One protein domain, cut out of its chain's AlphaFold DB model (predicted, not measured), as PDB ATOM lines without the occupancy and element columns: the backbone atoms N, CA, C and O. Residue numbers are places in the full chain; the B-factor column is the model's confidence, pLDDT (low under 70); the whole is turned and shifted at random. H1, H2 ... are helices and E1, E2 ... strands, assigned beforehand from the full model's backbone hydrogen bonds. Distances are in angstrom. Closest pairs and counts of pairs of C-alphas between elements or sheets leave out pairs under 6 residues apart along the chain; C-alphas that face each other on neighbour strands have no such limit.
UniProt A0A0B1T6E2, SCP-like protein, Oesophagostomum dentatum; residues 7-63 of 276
ATOM      1  N   THR A   7       0.719  30.078 -11.868       50.56
ATOM      2  CA  THR A   7      -0.686  30.225 -12.286       50.56
ATOM      3  C   THR A   7      -1.027  29.450 -13.558       50.56
ATOM      4  O   THR A   7      -2.176  29.047 -13.740       50.56
ATOM      5  N   CYS A   8      -0.052  29.192 -14.437       51.22
ATOM      6  CA  CYS A   8      -0.305  28.496 -15.704       51.22
ATOM      7  C   CYS A   8      -0.640  27.008 -15.495       51.22
ATOM      8  O   CYS A   8      -1.498  26.455 -16.183       51.22
ATOM      9  N   PHE A   9      -0.013  26.367 -14.504       57.97
ATOM     10  CA  PHE A   9      -0.191  24.938 -14.245       57.97
ATOM     11  C   PHE A   9      -1.578  24.605 -13.684       57.97
ATOM     12  O   PHE A   9      -2.180  23.618 -14.092       57.97
ATOM     13  N   GLN A  10      -2.144  25.461 -12.829       75.19
ATOM     14  CA  GLN A  10      -3.494  25.244 -12.289       75.19
ATOM     15  C   GLN A  10      -4.572  25.343 -13.380       75.19
ATOM     16  O   GLN A  10      -5.543  24.594 -13.350       75.19
ATOM     17  N   MET A  11      -4.377  26.200 -14.388       80.50
ATOM     18  CA  MET A  11      -5.289  26.306 -15.535       80.50
ATOM     19  C   MET A  11      -5.229  25.102 -16.479       80.50
ATOM     20  O   MET A  11      -6.242  24.742 -17.069       80.50
ATOM     21  N   ALA A  12      -4.040  24.535 -16.679       77.75
ATOM     22  CA  ALA A  12      -3.802  23.497 -17.681       77.75
ATOM     23  C   ALA A  12      -3.896  22.064 -17.131       77.75
ATOM     24  O   ALA A  12      -3.750  21.113 -17.900       77.75
ATOM     25  N   SER A  13      -4.085  21.898 -15.819       83.81
ATOM     26  CA  SER A  13      -4.096  20.578 -15.193       83.81
ATOM     27  C   SER A  13      -5.399  19.819 -15.423       83.81
ATOM     28  O   SER A  13      -6.479  20.385 -15.273       83.81
ATOM     29  N   ASP A  14      -5.300  18.513 -15.701       80.12
ATOM     30  CA  ASP A  14      -6.463  17.612 -15.760       80.12
ATOM     31  C   ASP A  14      -7.057  17.283 -14.374       80.12
ATOM     32  O   ASP A  14      -8.094  16.627 -14.293       80.12
ATOM     33  N   LEU A  15      -6.434  17.777 -13.297       82.81
ATOM     34  CA  LEU A  15      -6.883  17.662 -11.908       82.81
ATOM     35  C   LEU A  15      -7.689  18.873 -11.415       82.81
ATOM     36  O   LEU A  15      -8.148  18.872 -10.272       82.81
ATOM     37  N   THR A  16      -7.825  19.916 -12.237       85.75
ATOM     38  CA  THR A  16      -8.580  21.125 -11.895       85.75
ATOM     39  C   THR A  16     -10.040  20.975 -12.310       85.75
ATOM     40  O   THR A  16     -10.345  20.808 -13.489       85.75
ATOM     41  N   THR A  17     -10.950  21.077 -11.345       85.38
ATOM     42  CA  THR A  17     -12.394  20.859 -11.529       85.38
ATOM     43  C   THR A  17     -13.229  22.122 -11.359       85.38
ATOM     44  O   THR A  17     -14.383  22.147 -11.784       85.38
ATOM     45  N   GLY A  18     -12.658  23.185 -10.788       80.19
ATOM     46  CA  GLY A  18     -13.364  24.442 -10.552       80.19
ATOM     47  C   GLY A  18     -12.484  25.677 -10.719       80.19
ATOM     48  O   GLY A  18     -11.261  25.625 -10.597       80.19
ATOM     49  N   LEU A  19     -13.132  26.807 -11.002       89.75
ATOM     50  CA  LEU A  19     -12.502  28.113 -11.177       89.75
ATOM     51  C   LEU A  19     -13.406  29.202 -10.595       89.75
ATOM     52  O   LEU A  19     -14.569  29.314 -10.977       89.75
ATOM     53  N   GLY A  20     -12.851  30.044  -9.727       77.62
ATOM     54  CA  GLY A  20     -13.493  31.257  -9.230       77.62
ATOM     55  C   GLY A  20     -12.555  32.448  -9.365       77.62
ATOM     56  O   GLY A  20     -11.465  32.434  -8.808       77.62
ATOM     57  N   CYS A  21     -12.965  33.489 -10.089       85.44
ATOM     58  CA  CYS A  21     -12.163  34.696 -10.273       85.44
ATOM     59  C   CYS A  21     -12.864  35.930  -9.707       85.44
ATOM     60  O   CYS A  21     -14.076  36.080  -9.834       85.44
ATOM     61  N   ALA A  22     -12.084  36.844  -9.143       77.25
ATOM     62  CA  ALA A  22     -12.505  38.161  -8.707       77.25
ATOM     63  C   ALA A  22     -11.659  39.227  -9.405       77.25
ATOM     64  O   ALA A  22     -10.443  39.090  -9.551       77.25
ATOM     65  N   VAL A  23     -12.316  40.306  -9.823       82.94
ATOM     66  CA  VAL A  23     -11.665  41.471 -10.419       82.94
ATOM     67  C   VAL A  23     -12.043  42.692  -9.603       82.94
ATOM     68  O   VAL A  23     -13.224  42.978  -9.426       82.94
ATOM     69  N   VAL A  24     -11.046  43.407  -9.096       75.06
ATOM     70  CA  VAL A  24     -11.242  44.574  -8.236       75.06
ATOM     71  C   VAL A  24     -10.441  45.748  -8.779       75.06
ATOM     72  O   VAL A  24      -9.258  45.629  -9.096       75.06
ATOM     73  N   HIS A  25     -11.086  46.908  -8.863       80.31
ATOM     74  CA  HIS A  25     -10.410  48.170  -9.131       80.31
ATOM     75  C   HIS A  25      -9.799  48.718  -7.837       80.31
ATOM     76  O   HIS A  25     -10.511  49.060  -6.897       80.31
ATOM     77  N   CYS A  26      -8.475  48.841  -7.807       82.81
ATOM     78  CA  CYS A  26      -7.714  49.420  -6.704       82.81
ATOM     79  C   CYS A  26      -7.117  50.757  -7.165       82.81
ATOM     80  O   CYS A  26      -5.969  50.822  -7.616       82.81
ATOM     81  N   GLY A  27      -7.918  51.825  -7.105       86.75
ATOM     82  CA  GLY A  27      -7.545  53.139  -7.639       86.75
ATOM     83  C   GLY A  27      -7.299  53.074  -9.149       86.75
ATOM     84  O   GLY A  27      -8.193  52.711  -9.908       86.75
ATOM     85  N   ASN A  28      -6.067  53.363  -9.583       88.44
ATOM     86  CA  ASN A  28      -5.679  53.353 -11.002       88.44
ATOM     87  C   ASN A  28      -5.189  51.982 -11.509       88.44
ATOM     88  O   ASN A  28      -4.606  51.900 -12.590       88.44
ATOM     89  N   ARG A  29      -5.353  50.902 -10.735       70.56
ATOM     90  CA  ARG A  29      -4.946  49.545 -11.130       70.56
ATOM     91  C   ARG A  29      -6.122  48.584 -11.049       70.56
ATOM     92  O   ARG A  29      -6.958  48.701 -10.160       70.56
ATOM     93  N   ILE A  30      -6.148  47.612 -11.949       77.81
ATOM     94  CA  ILE A  30      -7.075  46.481 -11.885       77.81
ATOM     95  C   ILE A  30      -6.313  45.304 -11.295       77.81
ATOM     96  O   ILE A  30      -5.230  44.964 -11.768       77.81
ATOM     97  N   ASN A  31      -6.871  44.702 -10.253       73.94
ATOM     98  CA  ASN A  31      -6.376  43.471  -9.674       73.94
ATOM     99  C   ASN A  31      -7.307  42.328 -10.086       73.94
ATOM    100  O   ASN A  31      -8.517  42.430  -9.904       73.94
ATOM    101  N   VAL A  32      -6.746  41.269 -10.667       82.50
ATOM    102  CA  VAL A  32      -7.470  40.053 -11.040       82.50
ATOM    103  C   VAL A  32      -6.874  38.911 -10.237       82.50
ATOM    104  O   VAL A  32      -5.673  38.657 -10.327       82.50
ATOM    105  N   VAL A  33      -7.715  38.216  -9.480       81.25
ATOM    106  CA  VAL A  33      -7.337  37.032  -8.709       81.25
ATOM    107  C   VAL A  33      -8.239  35.890  -9.132       81.25
ATOM    108  O   VAL A  33      -9.454  36.035  -9.113       81.25
ATOM    109  N   CYS A  34      -7.654  34.756  -9.498       80.31
ATOM    110  CA  CYS A  34      -8.381  33.519  -9.748       80.31
ATOM    111  C   CYS A  34      -7.917  32.450  -8.764       80.31
ATOM    112  O   CYS A  34      -6.718  32.285  -8.540       80.31
ATOM    113  N   HIS A  35      -8.876  31.729  -8.204       80.62
ATOM    114  CA  HIS A  35      -8.687  30.523  -7.424       80.62
ATOM    115  C   HIS A  35      -9.172  29.328  -8.236       80.62
ATOM    116  O   HIS A  35     -10.186  29.404  -8.933       80.62
ATOM    117  N   TYR A  36      -8.435  28.232  -8.129       82.94
ATOM    118  CA  TYR A  36      -8.718  26.984  -8.816       82.94
ATOM    119  C   TYR A  36      -9.017  25.924  -7.763       82.94
ATOM    120  O   TYR A  36      -8.278  25.800  -6.786       82.94
ATOM    121  N   ASP A  37     -10.098  25.181  -7.962       83.88
ATOM    122  CA  ASP A  37     -10.358  23.964  -7.204       83.88
ATOM    123  C   ASP A  37      -9.620  22.823  -7.907       83.88
ATOM    124  O   ASP A  37      -9.961  22.455  -9.035       83.88
ATOM    125  N   THR A  38      -8.519  22.374  -7.307       86.31
ATOM    126  CA  THR A  38      -7.576  21.447  -7.932       86.31
ATOM    127  C   THR A  38      -6.845  20.615  -6.892       86.31
ATOM    128  O   THR A  38      -6.523  21.087  -5.801       86.31
ATOM    129  N   THR A  39      -6.542  19.370  -7.251       81.56
ATOM    130  CA  THR A  39      -5.704  18.472  -6.437       81.56
ATOM    131  C   THR A  39      -4.243  18.438  -6.902       81.56
ATOM    132  O   THR A  39      -3.446  17.650  -6.391       81.56
ATOM    133  N   LEU A  40      -3.861  19.297  -7.858       78.50
ATOM    134  CA  LEU A  40      -2.491  19.406  -8.361       78.50
ATOM    135  C   LEU A  40      -1.515  19.825  -7.244       78.50
ATOM    136  O   LEU A  40      -1.672  20.877  -6.628       78.50
ATOM    137  N   ALA A  41      -0.464  19.029  -7.033       76.62
ATOM    138  CA  ALA A  41       0.600  19.302  -6.065       76.62
ATOM    139  C   ALA A  41       1.997  19.214  -6.709       76.62
ATOM    140  O   ALA A  41       2.158  18.761  -7.844       76.62
ATOM    141  N   ASN A  42       3.031  19.640  -5.977       72.00
ATOM    142  CA  ASN A  42       4.418  19.541  -6.438       72.00
ATOM    143  C   ASN A  42       4.786  18.096  -6.803       72.00
ATOM    144  O   ASN A  42       4.468  17.164  -6.070       72.00
ATOM    145  N   ALA A  43       5.480  17.930  -7.934       69.38
ATOM    146  CA  ALA A  43       5.842  16.634  -8.516       69.38
ATOM    147  C   ALA A  43       4.653  15.723  -8.909       69.38
ATOM    148  O   ALA A  43       4.858  14.543  -9.199       69.38
ATOM    149  N   VAL A  44       3.429  16.260  -8.992       63.56
ATOM    150  CA  VAL A  44       2.280  15.586  -9.616       63.56
ATOM    151  C   VAL A  44       2.253  15.904 -11.110       63.56
ATOM    152  O   VAL A  44       2.569  17.014 -11.544       63.56
ATOM    153  N   LYS A  45       1.904  14.908 -11.926       58.12
ATOM    154  CA  LYS A  45       1.805  15.072 -13.377       58.12
ATOM    155  C   LYS A  45       0.715  16.096 -13.704       58.12
ATOM    156  O   LYS A  45      -0.409  15.944 -13.251       58.12
ATOM    157  N   LEU A  46       1.049  17.090 -14.529       63.16
ATOM    158  CA  LEU A  46       0.119  18.153 -14.920       63.16
ATOM    159  C   LEU A  46      -1.138  17.603 -15.609       63.16
ATOM    160  O   LEU A  46      -2.247  18.009 -15.278       63.16
ATOM    161  N   TYR A  47      -0.939  16.688 -16.558       75.44
ATOM    162  CA  TYR A  47      -1.999  15.906 -17.179       75.44
ATOM    163  C   TYR A  47      -1.465  14.582 -17.706       75.44
ATOM    164  O   TYR A  47      -0.272  14.444 -17.998       75.44
ATOM    165  N   THR A  48      -2.331  13.591 -17.900       67.88
ATOM    166  CA  THR A  48      -1.902  12.333 -18.512       67.88
ATOM    167  C   THR A  48      -1.980  12.342 -20.036       67.88
ATOM    168  O   THR A  48      -3.056  12.296 -20.617       67.88
ATOM    169  N   CYS A  49      -0.817  12.285 -20.695       59.72
ATOM    170  CA  CYS A  49      -0.732  12.089 -22.144       59.72
ATOM    171  C   CYS A  49      -1.450  10.809 -22.605       59.72
ATOM    172  O   CYS A  49      -1.239   9.728 -22.045       59.72
ATOM    173  N   GLY A  50      -2.240  10.930 -23.667       64.06
ATOM    174  CA  GLY A  50      -2.946   9.831 -24.312       64.06
ATOM    175  C   GLY A  50      -3.967  10.350 -25.327       64.06
ATOM    176  O   GLY A  50      -4.099  11.565 -25.488       64.06
ATOM    177  N   PRO A  51      -4.693   9.452 -26.015       60.34
ATOM    178  CA  PRO A  51      -5.810   9.839 -26.870       60.34
ATOM    179  C   PRO A  51      -6.860  10.632 -26.082       60.34
ATOM    180  O   PRO A  51      -7.180  10.286 -24.941       60.34
ATOM    181  N   THR A  52      -7.394  11.687 -26.698       72.94
ATOM    182  CA  THR A  52      -8.356  12.613 -26.089       72.94
ATOM    183  C   THR A  52      -9.515  11.876 -25.417       72.94
ATOM    184  O   THR A  52     -10.136  11.006 -26.024       72.94
ATOM    185  N   CYS A  53      -9.820  12.239 -24.166       73.44
ATOM    186  CA  CYS A  53     -10.955  11.729 -23.387       73.44
ATOM    187  C   CYS A  53     -11.021  10.210 -23.160       73.44
ATOM    188  O   CYS A  53     -12.024   9.699 -22.660       73.44
ATOM    189  N   ASN A  54      -9.948   9.473 -23.444       77.00
ATOM    190  CA  ASN A  54      -9.894   8.025 -23.231       77.00
ATOM    191  C   ASN A  54      -9.816   7.619 -21.741       77.00
ATOM    192  O   ASN A  54      -9.705   6.443 -21.416       77.00
ATOM    193  N   ARG A  55      -9.817   8.601 -20.831       73.19
ATOM    194  CA  ARG A  55      -9.745   8.413 -19.375       73.19
ATOM    195  C   ARG A  55     -10.843   9.156 -18.608       73.19
ATOM    196  O   ARG A  55     -10.748   9.267 -17.393       73.19
ATOM    197  N   CYS A  56     -11.860   9.681 -19.294       81.44
ATOM    198  CA  CYS A  56     -13.027  10.228 -18.603       81.44
ATOM    199  C   CYS A  56     -13.806   9.094 -17.923       81.44
ATOM    200  O   CYS A  56     -13.848   7.982 -18.448       81.44
ATOM    201  N   GLU A  57     -14.457   9.383 -16.797       77.44
ATOM    202  CA  GLU A  57     -15.197   8.395 -15.994       77.44
ATOM    203  C   GLU A  57     -16.283   7.663 -16.804       77.44
ATOM    204  O   GLU A  57     -16.453   6.454 -16.684       77.44
ATOM    205  N   ASN A  58     -16.934   8.375 -17.727       75.31
ATOM    206  CA  ASN A  58     -17.936   7.832 -18.649       75.31
ATOM    207  C   ASN A  58     -17.375   7.588 -20.065       75.31
ATOM    208  O   ASN A  58     -18.116   7.571 -21.048       75.31
ATOM    209  N   GLY A  59     -16.054   7.442 -20.193       72.56
ATOM    210  CA  GLY A  59     -15.364   7.223 -21.461       72.56
ATOM    211  C   GLY A  59     -15.467   8.392 -22.449       72.56
ATOM    212  O   GLY A  59     -15.924   9.495 -22.127       72.56
ATOM    213  N   THR A  60     -15.040   8.148 -23.690       71.56
ATOM    214  CA  THR A  60     -14.965   9.162 -24.761       71.56
ATOM    215  C   THR A  60     -16.323   9.725 -25.177       71.56
ATOM    216  O   THR A  60     -16.382  10.821 -25.726       71.56
ATOM    217  N   THR A  61     -17.419   9.023 -24.893       70.19
ATOM    218  CA  THR A  61     -18.792   9.459 -25.191       70.19
ATOM    219  C   THR A  61     -19.251  10.623 -24.318       70.19
ATOM    220  O   THR A  61     -20.106  11.398 -24.734       70.19
ATOM    221  N   SER A  62     -18.666  10.776 -23.129       70.62
ATOM    222  CA  SER A  62     -18.954  11.879 -22.203       70.62
ATOM    223  C   SER A  62     -18.116  13.136 -22.452       70.62
ATOM    224  O   SER A  62     -18.340  14.176 -21.836       70.62
ATOM    225  N   CYS A  63     -17.157  13.036 -23.369       76.19
ATOM    226  CA  CYS A  63     -16.210  14.081 -23.711       76.19
ATOM    227  C   CYS A  63     -16.890  15.276 -24.376       76.19
ATOM    228  O   CYS A  63     -17.559  15.134 -25.402       76.19
TER     229      CYS A  63
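AT A GLANCE: This is residues 7 to 63 of the 276 residues of the protein "SCP-like protein" of Oesophagostomum dentatum (UniProt A0A0B1T6E2). A long, narrow hairpin of two antiparallel strands, E1 and E2, makes one arm of the domain, with its turn sticking out at residues 25 to 30. The short helix H1 sits over the other end of the hairpin, and beyond that end a long stretch without a named element, residues 39 to 63, loops out to one side near Ala 43 and then winds on to form the opposite end of the shape. The printed part has 57 residues, with one named helix and two named strands in the order H1, E1, E2; the sheet's order is E1 - E2, antiparallel. The class is mixed, helices and strands, though under half of the residues are in named elements. The whole is only just extended, close to loose, with a radius of gyration of the C-alphas of 15.5 A, and its spans of 48 by 28 by 15 A make it only just elongated.

HOW THE PARTS SIT: E1, residues 16 to 26, and E2, residues 29 to 38, form a hairpin with a tight link of 2 residues. The angle between their N-to-C directions is 164 degrees. The C-alphas of Cys 21 and Cys 34 face each other at 4.0 A, and those of Thr 16 and Thr 38 at 4.1 A. N 22 and O 33 are within hydrogen-bond range at 2.8 A, as are N 35 and O 20 at 2.8 A. H1, residues 7 to 12, is joined to E1 by a tight link of 3 residues. The closest C-alphas of H1 and E2 are those of Gln 10 and Tyr 36, 6.5 A apart. The closest of H1 and E1 are those of Gln 10 and Thr 16, 6.6 A apart. In H1, 1 of 2 O i to N i+4 pairs is within hydrogen-bond range.

IN THESE COORDINATES: E1 has 11 residues and measures 28.8 A from C-alpha 16 at (-8.580, 21.125, -11.895) to C-alpha 26 at (-7.714, 49.420, -6.704). E2 has 10 residues and measures 28.4 A, ending with C-alpha 38 at (-7.576, 21.447, -7.932). H1 has 6 residues and begins with C-alpha 7 at (-0.686, 30.225, -12.286).

THE WHOLE: The two C-alphas farthest apart are those of Gly 27 and Gly 59, at 48.6 A. The printed part has no cut. The C-alphas of residues 39 to 63 lie 9 to 22 A from the mean of all C-alphas. The mean pLDDT of the printed part is 75.4, and residues 7 to 9, 43 to 46 and 48 to 51 are under 70.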